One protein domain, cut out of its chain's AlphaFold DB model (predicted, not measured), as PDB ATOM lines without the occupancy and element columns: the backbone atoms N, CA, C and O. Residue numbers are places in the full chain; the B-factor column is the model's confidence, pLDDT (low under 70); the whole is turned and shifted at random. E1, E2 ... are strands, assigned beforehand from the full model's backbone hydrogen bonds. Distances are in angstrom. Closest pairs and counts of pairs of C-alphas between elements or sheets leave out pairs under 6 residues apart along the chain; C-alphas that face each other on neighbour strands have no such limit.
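AT A GLANCE: This is residues 42 to 139 of the 160 residues of an uncharacterized protein of Syntrophaceae bacterium PtaU1.Bin231 (UniProt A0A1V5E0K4). Two antiparallel sheets lie face to face as a small sandwich, the larger and strongly twisted one made of E1 to E4 and the smaller one of E5 to E7, with their strands running nearly along each other at 19 degrees. The loop between E2 and E3 reaches out past one end of the sandwich, and residues 113 to 118 of the loop between E5 and E6 stick out at the other end. The printed part has 98 residues with no named helix and seven named strands, E1 to E7 along the chain, in the sheet orders E1 E2 E3 E4 and E5 E6 E7. The class is all strand, though only 40 of the 98 residues are in named elements. The whole is compact, with a radius of gyration of the C-alphas of 14.4 A, and spans 46 by 32 by 24 A.

HOW THE PARTS SIT: In the larger sheet, E2, residues 55 to 63, and E3, residues 75 to 83, are antiparallel inner strands at 160 degrees and form a hairpin, with N 60 and O 78 2.9 A apart. E1, residues 50 to 52, is an edge strand antiparallel to E2, with N 50 and O 57 2.8 A apart. E4, residues 97 to 102, is the other edge strand, antiparallel to E3, with N 79 and O 98 2.9 A apart. These four form a meander, each strand the antiparallel neighbour of the one before. A second meander holds E5, residues 109 to 111, E6, residues 120 to 125, and E7, residues 134 to 137. N 109 and O 122 of E5 and E6 are 2.8 A apart, and N 125 and O 134 of E6 and E7 are 2.9 A apart. The pairing is staggered: E6 pairs with E5 over residues 120 to 122 and with E7 over 122 to 125. Between the sheets, the closest C-alphas of E4 and E7 are those of Leu 100 and Trp 136, 7.0 A apart. E2 and E6 are apart.

IN THESE COORDINATES: E1 begins at C-alpha 50, (175.498, 206.885, 203.331). E2 measures 25.6 A and E3 25.7 A from first to last C-alpha; E6 measures 16.4 A and E4 14.8 A. E7 ends at C-alpha 137, (170.156, 208.140, 189.730).

THE WHOLE: The two C-alphas farthest apart are those of Val 67 and Ala 116, 49.4 A. The links E2 to E3 and E3 to E4 are long, and the printed part has no cut. Its mean pLDDT is 88.2, and residues 67, 70 and 139 are under 70.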
ATOM      1  N   GLY A  42     187.629 225.070 197.322       93.06
ATOM      2  CA  GLY A  42     186.547 225.263 198.286       93.06
ATOM      3  C   GLY A  42     185.472 224.176 198.227       93.06
ATOM      4  O   GLY A  42     184.378 224.410 198.735       93.06
ATOM      5  N   GLU A  43     185.767 223.021 197.619       96.12
ATOM      6  CA  GLU A  43     184.866 221.872 197.594       96.12
ATOM      7  C   GLU A  43     184.619 221.355 199.013       96.12
ATOM      8  O   GLU A  43     185.544 221.208 199.817       96.12
ATOM      9  N   LYS A  44     183.347 221.113 199.335       94.81
ATOM     10  CA  LYS A  44     182.903 220.696 200.667       94.81
ATOM     11  C   LYS A  44     181.869 219.591 200.568       94.81
ATOM     12  O   LYS A  44     181.056 219.566 199.650       94.81
ATOM     13  N   LEU A  45     181.877 218.720 201.565       95.12
ATOM     14  CA  LEU A  45     180.811 217.763 201.825       95.12
ATOM     15  C   LEU A  45     179.765 218.466 202.695       95.12
ATOM     16  O   LEU A  45     180.086 218.909 203.795       95.12
ATOM     17  N   LEU A  46     178.550 218.629 202.167       90.25
ATOM     18  CA  LEU A  46     177.467 219.363 202.837       90.25
ATOM     19  C   LEU A  46     176.342 218.449 203.336       90.25
ATOM     20  O   LEU A  46     175.635 218.815 204.269       90.25
ATOM     21  N   ALA A  47     176.183 217.274 202.728       91.56
ATOM     22  CA  ALA A  47     175.143 216.311 203.065       91.56
ATOM     23  C   ALA A  47     175.709 215.109 203.832       91.56
ATOM     24  O   ALA A  47     176.891 214.785 203.715       91.56
ATOM     25  N   ALA A  48     174.861 214.426 204.601       94.25
ATOM     26  CA  ALA A  48     175.272 213.245 205.349       94.25
ATOM     27  C   ALA A  48     175.737 212.115 204.399       94.25
ATOM     28  O   ALA A  48     175.076 211.852 203.392       94.25
ATOM     29  N   PRO A  49     176.856 211.430 204.697       94.56
ATOM     30  CA  PRO A  49     177.260 210.239 203.957       94.56
ATOM     31  C   PRO A  49     176.352 209.037 204.241       94.56
ATOM     32  O   PRO A  49     175.940 208.816 205.379       94.56
ATOM     33  N   THR A  50     176.173 208.185 203.236       93.56
ATOM     34  CA  THR A  50     175.498 206.885 203.331       93.56
ATOM     35  C   THR A  50     176.521 205.768 203.152       93.56
ATOM     36  O   THR A  50     177.220 205.712 202.141       93.56
ATOM     37  N   VAL A  51     176.618 204.851 204.118       92.25
ATOM     38  CA  VAL A  51     177.501 203.678 204.023       92.25
ATOM     39  C   VAL A  51     176.686 202.451 203.652       92.25
ATOM     40  O   VAL A  51     175.739 202.095 204.348       92.25
ATOM     41  N   PHE A  52     177.077 201.778 202.574       89.75
ATOM     42  CA  PHE A  52     176.419 200.563 202.117       89.75
ATOM     43  C   PHE A  52     177.418 199.622 201.440       89.75
ATOM     44  O   PHE A  52     178.254 200.055 200.651       89.75
ATOM     45  N   ALA A  53     177.333 198.327 201.761       87.25
ATOM     46  CA  ALA A  53     178.109 197.257 201.125       87.25
ATOM     47  C   ALA A  53     179.629 197.520 200.997       87.25
ATOM     48  O   ALA A  53     180.228 197.240 199.960       87.25
ATOM     49  N   GLY A  54     180.273 198.059 202.040       90.00
ATOM     50  CA  GLY A  54     181.721 198.328 202.004       90.00
ATOM     51  C   GLY A  54     182.107 199.724 201.504       90.00
ATOM     52  O   GLY A  54     183.280 200.091 201.544       90.00
ATOM     53  N   VAL A  55     181.136 200.512 201.040       92.88
ATOM     54  CA  VAL A  55     181.363 201.770 200.328       92.88
ATOM     55  C   VAL A  55     180.687 202.920 201.065       92.88
ATOM     56  O   VAL A  55     179.547 202.809 201.508       92.88
ATOM     57  N   THR A  56     181.393 204.037 201.193       94.25
ATOM     58  CA  THR A  56     180.845 205.317 201.637       94.25
ATOM     59  C   THR A  56     180.469 206.143 200.412       94.25
ATOM     60  O   THR A  56     181.325 206.483 199.591       94.25
ATOM     61  N   TYR A  57     179.188 206.473 200.308       94.81
ATOM     62  CA  TYR A  57     178.624 207.353 199.295       94.81
ATOM     63  C   TYR A  57     178.298 208.702 199.916       94.81
ATOM     64  O   TYR A  57     177.701 208.772 200.985       94.81
ATOM     65  N   PHE A  58     178.677 209.786 199.259       95.88
ATOM     66  CA  PHE A  58     178.375 211.135 199.729       95.88
ATOM     67  C   PHE A  58     178.417 212.112 198.571       95.88
ATOM     68  O   PHE A  58     179.013 211.834 197.531       95.88
ATOM     69  N   THR A  59     177.799 213.266 198.757       96.44
ATOM     70  CA  THR A  59     177.824 214.338 197.773       96.44
ATOM     71  C   THR A  59     178.707 215.484 198.243       96.44
ATOM     72  O   THR A  59     178.820 215.779 199.437       96.44
ATOM     73  N   THR A  60     179.366 216.132 197.291       96.50
ATOM     74  CA  THR A  60     180.115 217.363 197.532       96.50
ATOM     75  C   THR A  60     179.580 218.480 196.659       96.50
ATOM     76  O   THR A  60     178.940 218.243 195.635       96.50
ATOM     77  N   TYR A  61     179.876 219.704 197.074       95.56
ATOM     78  CA  TYR A  61     179.593 220.927 196.350       95.56
ATOM     79  C   TYR A  61     180.889 221.709 196.170       95.56
ATOM     80  O   TYR A  61     181.573 222.023 197.148       95.56
ATOM     81  N   THR A  62     181.225 222.026 194.922       95.31
ATOM     82  CA  THR A  62     182.303 222.958 194.581       95.31
ATOM     83  C   THR A  62     181.675 224.279 194.151       95.31
ATOM     84  O   THR A  62     181.046 224.298 193.092       95.31
ATOM     85  N   PRO A  63     181.819 225.372 194.917       91.62
ATOM     86  CA  PRO A  63     181.328 226.675 194.481       91.62
ATOM     87  C   PRO A  63     182.038 227.109 193.194       91.62
ATOM     88  O   PRO A  63     183.236 226.862 193.027       91.62
ATOM     89  N   GLU A  64     181.318 227.764 192.284       87.75
ATOM     90  CA  GLU A  64     181.970 228.463 191.177       87.75
ATOM     91  C   GLU A  64     182.768 229.658 191.712       87.75
ATOM     92  O   GLU A  64     182.429 230.262 192.728       87.75
ATOM     93  N   SER A  65     183.879 229.978 191.052       77.94
ATOM     94  CA  SER A  65     184.687 231.150 191.387       77.94
ATOM     95  C   SER A  65     184.452 232.244 190.355       77.94
ATOM     96  O   SER A  65     184.668 232.005 189.168       77.94
ATOM     97  N   GLY A  66     184.077 233.444 190.794       71.75
ATOM     98  CA  GLY A  66     183.869 234.590 189.912       71.75
ATOM     99  C   GLY A  66     183.658 235.896 190.675       71.75
ATOM    100  O   GLY A  66     183.489 235.900 191.895       71.75
ATOM    101  N   VAL A  67     183.692 237.010 189.942       60.28
ATOM    102  CA  VAL A  67     183.348 238.346 190.451       60.28
ATOM    103  C   VAL A  67     181.867 238.574 190.129       60.28
ATOM    104  O   VAL A  67     181.513 238.688 188.962       60.28
ATOM    105  N   GLY A  68     180.994 238.560 191.137       71.62
ATOM    106  CA  GLY A  68     179.540 238.683 190.968       71.62
ATOM    107  C   GLY A  68     178.785 238.407 192.270       71.62
ATOM    108  O   GLY A  68     179.414 238.035 193.261       71.62
ATOM    109  N   ASP A  69     177.460 238.578 192.271       72.88
ATOM    110  CA  ASP A  69     176.615 238.347 193.452       72.88
ATOM    111  C   ASP A  69     176.691 236.871 193.897       72.88
ATOM    112  O   ASP A  69     176.308 235.990 193.124       72.88
ATOM    113  N   PRO A  70     177.175 236.567 195.116       68.50
ATOM    114  CA  PRO A  70     177.199 235.206 195.653       68.50
ATOM    115  C   PRO A  70     175.828 234.516 195.681       68.50
ATOM    116  O   PRO A  70     175.785 233.290 195.661       68.50
ATOM    117  N   CYS A  71     174.727 235.273 195.717       70.75
ATOM    118  CA  CYS A  71     173.361 234.744 195.668       70.75
ATOM    119  C   CYS A  71     172.967 234.226 194.275       70.75
ATOM    120  O   CYS A  71     172.091 233.372 194.166       70.75
ATOM    121  N   GLU A  72     173.639 234.702 193.226       74.19
ATOM    122  CA  GLU A  72     173.445 234.272 191.836       74.19
ATOM    123  C   GLU A  72     174.485 233.217 191.406       74.19
ATOM    124  O   GLU A  72     174.393 232.628 190.325       74.19
ATOM    125  N   GLN A  73     175.491 232.954 192.249       78.38
ATOM    126  CA  GLN A  73     176.523 231.956 191.981       78.38
ATOM    127  C   GLN A  73     176.018 230.546 192.303       78.38
ATOM    128  O   GLN A  73     175.542 230.259 193.399       78.38
ATOM    129  N   THR A  74     176.176 229.638 191.341       85.62
ATOM    130  CA  THR A  74     175.940 228.205 191.547       85.62
ATOM    131  C   THR A  74     177.259 227.476 191.830       85.62
ATOM    132  O   THR A  74     178.312 228.074 192.059       85.62
ATOM    133  N   GLY A  75     177.213 226.153 191.826       90.81
ATOM    134  CA  GLY A  75     178.373 225.297 191.990       90.81
ATOM    135  C   GLY A  75     178.131 223.932 191.389       90.81
ATOM    136  O   GLY A  75     177.036 223.626 190.927       90.81
ATOM    137  N   GLN A  76     179.172 223.116 191.365       93.50
ATOM    138  CA  GLN A  76     179.130 221.772 190.809       93.50
ATOM    139  C   GLN A  76     178.957 220.754 191.931       93.50
ATOM    140  O   GLN A  76     179.777 220.695 192.853       93.50
ATOM    141  N   ALA A  77     177.925 219.925 191.817       94.81
ATOM    142  CA  ALA A  77     177.729 218.759 192.652       94.81
ATOM    143  C   ALA A  77     178.467 217.543 192.083       94.81
ATOM    144  O   ALA A  77     178.425 217.259 190.879       94.81
ATOM    145  N   ARG A  78     179.096 216.771 192.968       94.88
ATOM    146  CA  ARG A  78     179.649 215.450 192.650       94.88
ATOM    147  C   ARG A  78     179.117 214.415 193.619       94.88
ATOM    148  O   ARG A  78     178.951 214.695 194.800       94.88
ATOM    149  N   LEU A  79     178.899 213.210 193.116       95.25
ATOM    150  CA  LEU A  79     178.666 212.020 193.916       95.25
ATOM    151  C   LEU A  79     179.987 211.277 194.050       95.25
ATOM    152  O   LEU A  79     180.576 210.904 193.040       95.25
ATOM    153  N   TYR A  80     180.412 211.021 195.277       95.06
ATOM    154  CA  TYR A  80     181.534 210.153 195.590       95.06
ATOM    155  C   TYR A  80     181.049 208.760 195.983       95.06
ATOM    156  O   TYR A  80     179.966 208.587 196.541       95.06
ATOM    157  N   GLY A  81     181.880 207.770 195.683       94.62
ATOM    158  CA  GLY A  81     181.685 206.365 196.001       94.62
ATOM    159  C   GLY A  81     183.054 205.760 196.241       94.62
ATOM    160  O   GLY A  81     183.839 205.580 195.306       94.62
ATOM    161  N   ILE A  82     183.366 205.545 197.517       94.38
ATOM    162  CA  ILE A  82     184.710 205.193 197.961       94.38
ATOM    163  C   ILE A  82     184.635 204.039 198.959       94.38
ATOM    164  O   ILE A  82     183.865 204.092 199.912       94.38
ATOM    165  N   SER A  83     185.449 203.005 198.766       94.25
ATOM    166  CA  SER A  83     185.655 201.954 199.767       94.25
ATOM    167  C   SER A  83     186.138 202.567 201.084       94.25
ATOM    168  O   SER A  83     187.156 203.263 201.110       94.25
ATOM    169  N   TYR A  84     185.426 202.307 202.187       92.31
ATOM    170  CA  TYR A  84     185.795 202.882 203.487       92.31
ATOM    171  C   TYR A  84     187.107 202.302 204.032       92.31
ATOM    172  O   TYR A  84     187.741 202.909 204.895       92.31
ATOM    173  N   LEU A  85     187.513 201.125 203.541       93.94
ATOM    174  CA  LEU A  85     188.724 200.437 203.980       93.94
ATOM    175  C   LEU A  85     189.971 201.080 203.382       93.94
ATOM    176  O   LEU A  85     190.878 201.457 204.117       93.94
ATOM    177  N   ASP A  86     190.006 201.209 202.057       95.31
ATOM    178  CA  ASP A  86     191.238 201.508 201.326       95.31
ATOM    179  C   ASP A  86     191.184 202.776 200.466       95.31
ATOM    180  O   ASP A  86     192.181 203.169 199.854       95.31
ATOM    181  N   GLY A  87     190.026 203.431 200.396       95.44
ATOM    182  CA  GLY A  87     189.848 204.605 199.562       95.44
ATOM    183  C   GLY A  87     189.695 204.299 198.068       95.44
ATOM    184  O   GLY A  87     189.816 205.220 197.257       95.44
ATOM    185  N   ALA A  88     189.488 203.044 197.653       94.94
ATOM    186  CA  ALA A  88     189.287 202.709 196.242       94.94
ATOM    187  C   ALA A  88     187.987 203.320 195.687       94.94
ATOM    188  O   ALA A  88     186.950 203.276 196.347       94.94
ATOM    189  N   GLY A  89     188.037 203.873 194.471       93.62
ATOM    190  CA  GLY A  89     186.860 204.407 193.787       93.62
ATOM    191  C   GLY A  89     185.965 203.315 193.200       93.62
ATOM    192  O   GLY A  89     186.448 202.264 192.775       93.62
ATOM    193  N   THR A  90     184.652 203.557 193.194       91.75
ATOM    194  CA  THR A  90     183.648 202.569 192.758       91.75
ATOM    195  C   THR A  90     183.055 202.825 191.377       91.75
ATOM    196  O   THR A  90     182.209 202.053 190.929       91.75
ATOM    197  N   PHE A  91     183.430 203.919 190.716       90.50
ATOM    198  CA  PHE A  91     182.934 204.251 189.383       90.50
ATOM    199  C   PHE A  91     183.786 203.604 188.282       90.50
ATOM    200  O   PHE A  91     184.826 202.990 188.541       90.50
ATOM    201  N   ALA A  92     183.322 203.717 187.034       87.38
ATOM    202  CA  ALA A  92     184.035 203.206 185.867       87.38
ATOM    203  C   ALA A  92     185.490 203.711 185.849       87.38
ATOM    204  O   ALA A  92     185.756 204.867 186.164       87.38
ATOM    205  N   GLY A  93     186.435 202.824 185.525       88.00
ATOM    206  CA  GLY A  93     187.867 203.146 185.550       88.00
ATOM    207  C   GLY A  93     188.490 203.251 186.950       88.00
ATOM    208  O   GLY A  93     189.669 203.571 187.055       88.00
ATOM    209  N   GLY A  94     187.744 202.959 188.025       90.19
ATOM    210  CA  GLY A  94     188.225 203.110 189.403       90.19
ATOM    211  C   GLY A  94     188.132 204.544 189.929       90.19
ATOM    212  O   GLY A  94     188.713 204.853 190.970       90.19
ATOM    213  N   GLU A  95     187.395 205.405 189.223       92.38
ATOM    214  CA  GLU A  95     187.115 206.778 189.630       92.38
ATOM    215  C   GLU A  95     186.372 206.821 190.971       92.38
ATOM    216  O   GLU A  95     185.531 205.972 191.286       92.38
ATOM    217  N   ARG A  96     186.678 207.837 191.780       93.62
ATOM    218  CA  ARG A  96     186.057 208.040 193.102       93.62
ATOM    219  C   ARG A  96     184.782 208.855 193.055       93.62
ATOM    220  O   ARG A  96     184.032 208.827 194.027       93.62
ATOM    221  N   SER A  97     184.558 209.591 191.970       93.62
ATOM    222  CA  SER A  97     183.430 210.506 191.863       93.62
ATOM    223  C   SER A  97     182.874 210.599 190.452       93.62
ATOM    224  O   SER A  97     183.606 210.426 189.483       93.62
ATOM    225  N   ALA A  98     181.600 210.958 190.353       93.38
ATOM    226  CA  ALA A  98     180.932 211.336 189.118       93.38
ATOM    227  C   ALA A  98     180.232 212.692 189.296       93.38
ATOM    228  O   ALA A  98     179.744 213.010 190.383       93.38
ATOM    229  N   ALA A  99     180.175 213.498 188.235       93.50
ATOM    230  CA  ALA A  99     179.446 214.762 188.258       93.50
ATOM    231  C   ALA A  99     177.930 214.514 188.317       93.50
ATOM    232  O   ALA A  99     177.411 213.676 187.580       93.50
ATOM    233  N   LEU A 100     177.233 215.261 189.175       93.00
ATOM    234  CA  LEU A 100     175.767 215.288 189.242       93.00
ATOM    235  C   LEU A 100     175.170 216.510 188.528       93.00
ATOM    236  O   LEU A 100     173.976 216.530 188.249       93.00
ATOM    237  N   GLY A 101     175.997 217.515 188.221       91.31
ATOM    238  CA  GLY A 101     175.592 218.751 187.554       91.31
ATOM    239  C   GLY A 101     175.685 219.974 188.465       91.31
ATOM    240  O   GLY A 101     176.371 219.951 189.486       91.31
ATOM    241  N   ARG A 102     175.005 221.056 188.068       91.44
ATOM    242  CA  ARG A 102     174.983 222.329 188.801       91.44
ATOM    243  C   ARG A 102     173.972 222.293 189.948       91.44
ATOM    244  O   ARG A 102     172.854 221.840 189.738       91.44
ATOM    245  N   GLY A 103     174.356 222.825 191.105       91.38
ATOM    246  CA  GLY A 103     173.540 222.947 192.314       91.38
ATOM    247  C   GLY A 103     174.118 222.197 193.514       91.38
ATOM    248  O   GLY A 103     175.203 221.621 193.445       91.38
ATOM    249  N   ILE A 104     173.396 222.217 194.633       92.69
ATOM    250  CA  ILE A 104     173.737 221.479 195.853       92.69
ATOM    251  C   ILE A 104     172.968 220.162 195.834       92.69
ATOM    252  O   ILE A 104     171.746 220.154 195.672       92.69
ATOM    253  N   ALA A 105     173.678 219.050 195.991       94.75
ATOM    254  CA  ALA A 105     173.056 217.736 196.025       94.75
ATOM    255  C   ALA A 105     172.669 217.318 197.451       94.75
ATOM    256  O   ALA A 105     173.395 217.596 198.406       94.75
ATOM    257  N   SER A 106     171.534 216.629 197.573       95.06
ATOM    258  CA  SER A 106     171.090 215.993 198.816       95.06
ATOM    259  C   SER A 106     172.007 214.838 199.224       95.06
ATOM    260  O   SER A 106     172.912 214.434 198.482       95.06
ATOM    261  N   ASP A 107     171.742 214.268 200.397       95.00
ATOM    262  CA  ASP A 107     172.299 212.981 200.792       95.00
ATOM    263  C   ASP A 107     171.878 211.872 199.801       95.00
ATOM    264  O   ASP A 107     170.780 211.931 199.227       95.00
ATOM    265  N   PRO A 108     172.749 210.878 199.542       93.62
ATOM    266  CA  PRO A 108     172.403 209.716 198.732       93.62
ATOM    267  C   PRO A 108     171.439 208.766 199.451       93.62
ATOM    268  O   PRO A 108     171.767 208.211 200.500       93.62
ATOM    269  N   LEU A 109     170.304 208.472 198.821       91.25
ATOM    270  CA  LEU A 109     169.322 207.492 199.284       91.25
ATOM    271  C   LEU A 109     169.487 206.175 198.530       91.25
ATOM    272  O   LEU A 109     169.499 206.162 197.302       91.25
ATOM    273  N   ILE A 110     169.573 205.055 199.245       89.50
ATOM    274  CA  ILE A 110     169.689 203.718 198.649       89.50
ATOM    275  C   ILE A 110     168.366 202.974 198.808       89.50
ATOM    276  O   ILE A 110     167.834 202.866 199.909       89.50
ATOM    277  N   SER A 111     167.849 202.439 197.705       86.38
ATOM    278  CA  SER A 111     166.632 201.629 197.684       86.38
ATOM    279  C   SER A 111     166.839 200.388 196.831       86.38
ATOM    280  O   SER A 111     167.409 200.468 195.747       86.38
ATOM    281  N   GLU A 112     166.373 199.234 197.304       79.31
ATOM    282  CA  GLU A 112     166.441 197.970 196.558       79.31
ATOM    283  C   GLU A 112     165.398 197.893 195.434       79.31
ATOM    284  O   GLU A 112     165.548 197.123 194.484       79.31
ATOM    285  N   GLY A 113     164.380 198.755 195.486       76.06
ATOM    286  CA  GLY A 113     163.203 198.624 194.640       76.06
ATOM    287  C   GLY A 113     162.351 197.412 195.032       76.06
ATOM    288  O   GLY A 113     162.716 196.601 195.877       76.06
ATOM    289  N   VAL A 114     161.167 197.315 194.429       70.00
ATOM    290  CA  VAL A 114     160.199 196.239 194.723       70.00
ATOM    291  C   VAL A 114     160.553 194.938 193.990       70.00
ATOM    292  O   VAL A 114     160.164 193.852 194.407       70.00
ATOM    293  N   GLU A 115     161.307 195.055 192.898       71.75
ATOM    294  CA  GLU A 115     161.777 193.955 192.062       71.75
ATOM    295  C   GLU A 115     163.304 193.864 192.133       71.75
ATOM    296  O   GLU A 115     164.005 194.885 192.140       71.75
ATOM    297  N   ALA A 116     163.830 192.639 192.114       70.06
ATOM    298  CA  ALA A 116     165.267 192.400 192.103       70.06
ATOM    299  C   ALA A 116     165.942 193.151 190.940       70.06
ATOM    300  O   ALA A 116     165.547 193.035 189.780       70.06
ATOM    301  N   GLY A 117     166.968 193.940 191.259       70.38
ATOM    302  CA  GLY A 117     167.721 194.717 190.271       70.38
ATOM    303  C   GLY A 117     167.050 196.014 189.802       70.38
ATOM    304  O   GLY A 117     167.631 196.714 188.975       70.38
ATOM    305  N   LYS A 118     165.867 196.381 190.323       74.75
ATOM    306  CA  LYS A 118     165.225 197.682 190.032       74.75
ATOM    307  C   LYS A 118     165.598 198.793 191.008       74.75
ATOM    308  O   LYS A 118     165.269 199.954 190.761       74.75
ATOM    309  N   GLY A 119     166.305 198.447 192.075       80.94
ATOM    310  CA  GLY A 119     166.877 199.390 193.016       80.94
ATOM    311  C   GLY A 119     167.943 200.302 192.428       80.94
ATOM    312  O   GLY A 119     168.293 200.267 191.245       80.94
ATOM    313  N   GLY A 120     168.477 201.146 193.292       87.94
ATOM    314  CA  GLY A 120     169.547 202.060 192.970       87.94
ATOM    315  C   GLY A 120     169.803 203.044 194.092       87.94
ATOM    316  O   GLY A 120     169.252 202.955 195.190       87.94
ATOM    317  N   MET A 121     170.662 203.997 193.765       90.81
ATOM    318  CA  MET A 121     170.914 205.162 194.584       90.81
ATOM    319  C   MET A 121     170.257 206.373 193.932       90.81
ATOM    320  O   MET A 121     170.309 206.514 192.709       90.81
ATOM    321  N   PHE A 122     169.651 207.229 194.737       92.19
ATOM    322  CA  PHE A 122     168.863 208.364 194.289       92.19
ATOM    323  C   PHE A 122     169.182 209.591 195.130       92.19
ATOM    324  O   PHE A 122     169.618 209.482 196.275       92.19
ATOM    325  N   GLY A 123     168.896 210.757 194.576       93.69
ATOM    326  CA  GLY A 123     168.879 212.003 195.317       93.69
ATOM    327  C   GLY A 123     168.410 213.144 194.433       93.69
ATOM    328  O   GLY A 123     167.963 212.937 193.300       93.69
ATOM    329  N   TRP A 124     168.534 214.353 194.959       94.88
ATOM    330  CA  TRP A 124     168.187 215.586 194.263       94.88
ATOM    331  C   TRP A 124     169.402 216.489 194.128       94.88
ATOM    332  O   TRP A 124     170.271 216.484 194.996       94.88
ATOM    333  N   VAL A 125     169.456 217.266 193.047       94.62
ATOM    334  CA  VAL A 125     170.308 218.454 192.945       94.62
ATOM    335  C   VAL A 125     169.404 219.680 192.891       94.62
ATOM    336  O   VAL A 125     168.416 219.686 192.152       94.62
ATOM    337  N   SER A 126     169.710 220.698 193.697       91.75
ATOM    338  CA  SER A 126     169.000 221.977 193.668       91.75
ATOM    339  C   SER A 126     169.169 222.681 192.319       91.75
ATOM    340  O   SER A 126     170.154 222.477 191.618       91.75
ATOM    341  N   GLY A 127     168.230 223.560 191.973       85.88
ATOM    342  CA  GLY A 127     168.400 224.465 190.836       85.88
ATOM    343  C   GLY A 127     169.337 225.638 191.147       85.88
ATOM    344  O   GLY A 127     169.747 225.834 192.294       85.88
ATOM    345  N   GLY A 128     169.651 226.425 190.119       77.94
ATOM    346  CA  GLY A 128     170.455 227.647 190.199       77.94
ATOM    347  C   GLY A 128     171.099 227.997 188.855       77.94
ATOM    348  O   GLY A 128     171.345 227.106 188.041       77.94
ATOM    349  N   ALA A 129     171.364 229.285 188.609       76.38
ATOM    350  CA  ALA A 129     171.990 229.785 187.375       76.38
ATOM    351  C   ALA A 129     171.336 229.253 186.074       76.38
ATOM    352  O   ALA A 129     172.015 228.767 185.170       76.38
ATOM    353  N   GLY A 130     170.001 229.294 186.001       77.00
ATOM    354  CA  GLY A 130     169.233 228.850 184.827       77.00
ATOM    355  C   GLY A 130     169.006 227.335 184.717       77.00
ATOM    356  O   GLY A 130     168.422 226.887 183.735       77.00
ATOM    357  N   VAL A 131     169.429 226.544 185.710       83.56
ATOM    358  CA  VAL A 131     169.177 225.096 185.773       83.56
ATOM    359  C   VAL A 131     168.081 224.799 186.797       83.56
ATOM    360  O   VAL A 131     168.129 225.292 187.925       83.56
ATOM    361  N   SER A 132     167.095 223.987 186.413       88.31
ATOM    362  CA  SER A 132     166.050 223.496 187.320       88.31
ATOM    363  C   SER A 132     166.586 222.418 188.257       88.31
ATOM    364  O   SER A 132     167.488 221.665 187.898       88.31
ATOM    365  N   ALA A 133     165.977 222.293 189.438       90.31
ATOM    366  CA  ALA A 133     166.238 221.150 190.303       90.31
ATOM    367  C   ALA A 133     165.900 219.845 189.568       90.31
ATOM    368  O   ALA A 133     164.868 219.755 188.897       90.31
ATOM    369  N   ALA A 134     166.761 218.840 189.696       92.94
ATOM    370  CA  ALA A 134     166.620 217.582 188.974       92.94
ATOM    371  C   ALA A 134     166.951 216.381 189.870       92.94
ATOM    372  O   ALA A 134     167.880 216.459 190.688       92.94
ATOM    373  N   PRO A 135     166.213 215.265 189.727       93.19
ATOM    374  CA  PRO A 135     166.570 214.037 190.403       93.19
ATOM    375  C   PRO A 135     167.761 213.414 189.680       93.19
ATOM    376  O   PRO A 135     167.885 213.500 188.456       93.19
ATOM    377  N   TRP A 136     168.610 212.723 190.425       91.88
ATOM    378  CA  TRP A 136     169.681 211.921 189.853       91.88
ATOM    379  C   TRP A 136     169.553 210.470 190.302       91.88
ATOM    380  O   TRP A 136     169.078 210.166 191.398       91.88
ATOM    381  N   LYS A 137     169.994 209.561 189.429       88.88
ATOM    382  CA  LYS A 137     170.156 208.140 189.730       88.88
ATOM    383  C   LYS A 137     171.644 207.814 189.683       88.88
ATOM    384  O   LYS A 137     172.309 208.095 188.689       88.88
ATOM    385  N   GLY A 138     172.170 207.269 190.773       79.69
ATOM    386  CA  GLY A 138     173.584 206.953 190.922       79.69
ATOM    387  C   GLY A 138     174.048 205.902 189.914       79.69
ATOM    388  O   GLY A 138     173.335 204.941 189.631       79.69
ATOM    389  N   ALA A 139     175.261 206.093 189.396       65.75
ATOM    390  CA  ALA A 139     175.875 205.230 188.391       65.75
ATOM    391  C   ALA A 139     176.434 203.871 188.882       65.75
ATOM    392  O   ALA A 139     176.500 202.963 188.050       65.75
TER     393      ALA A 139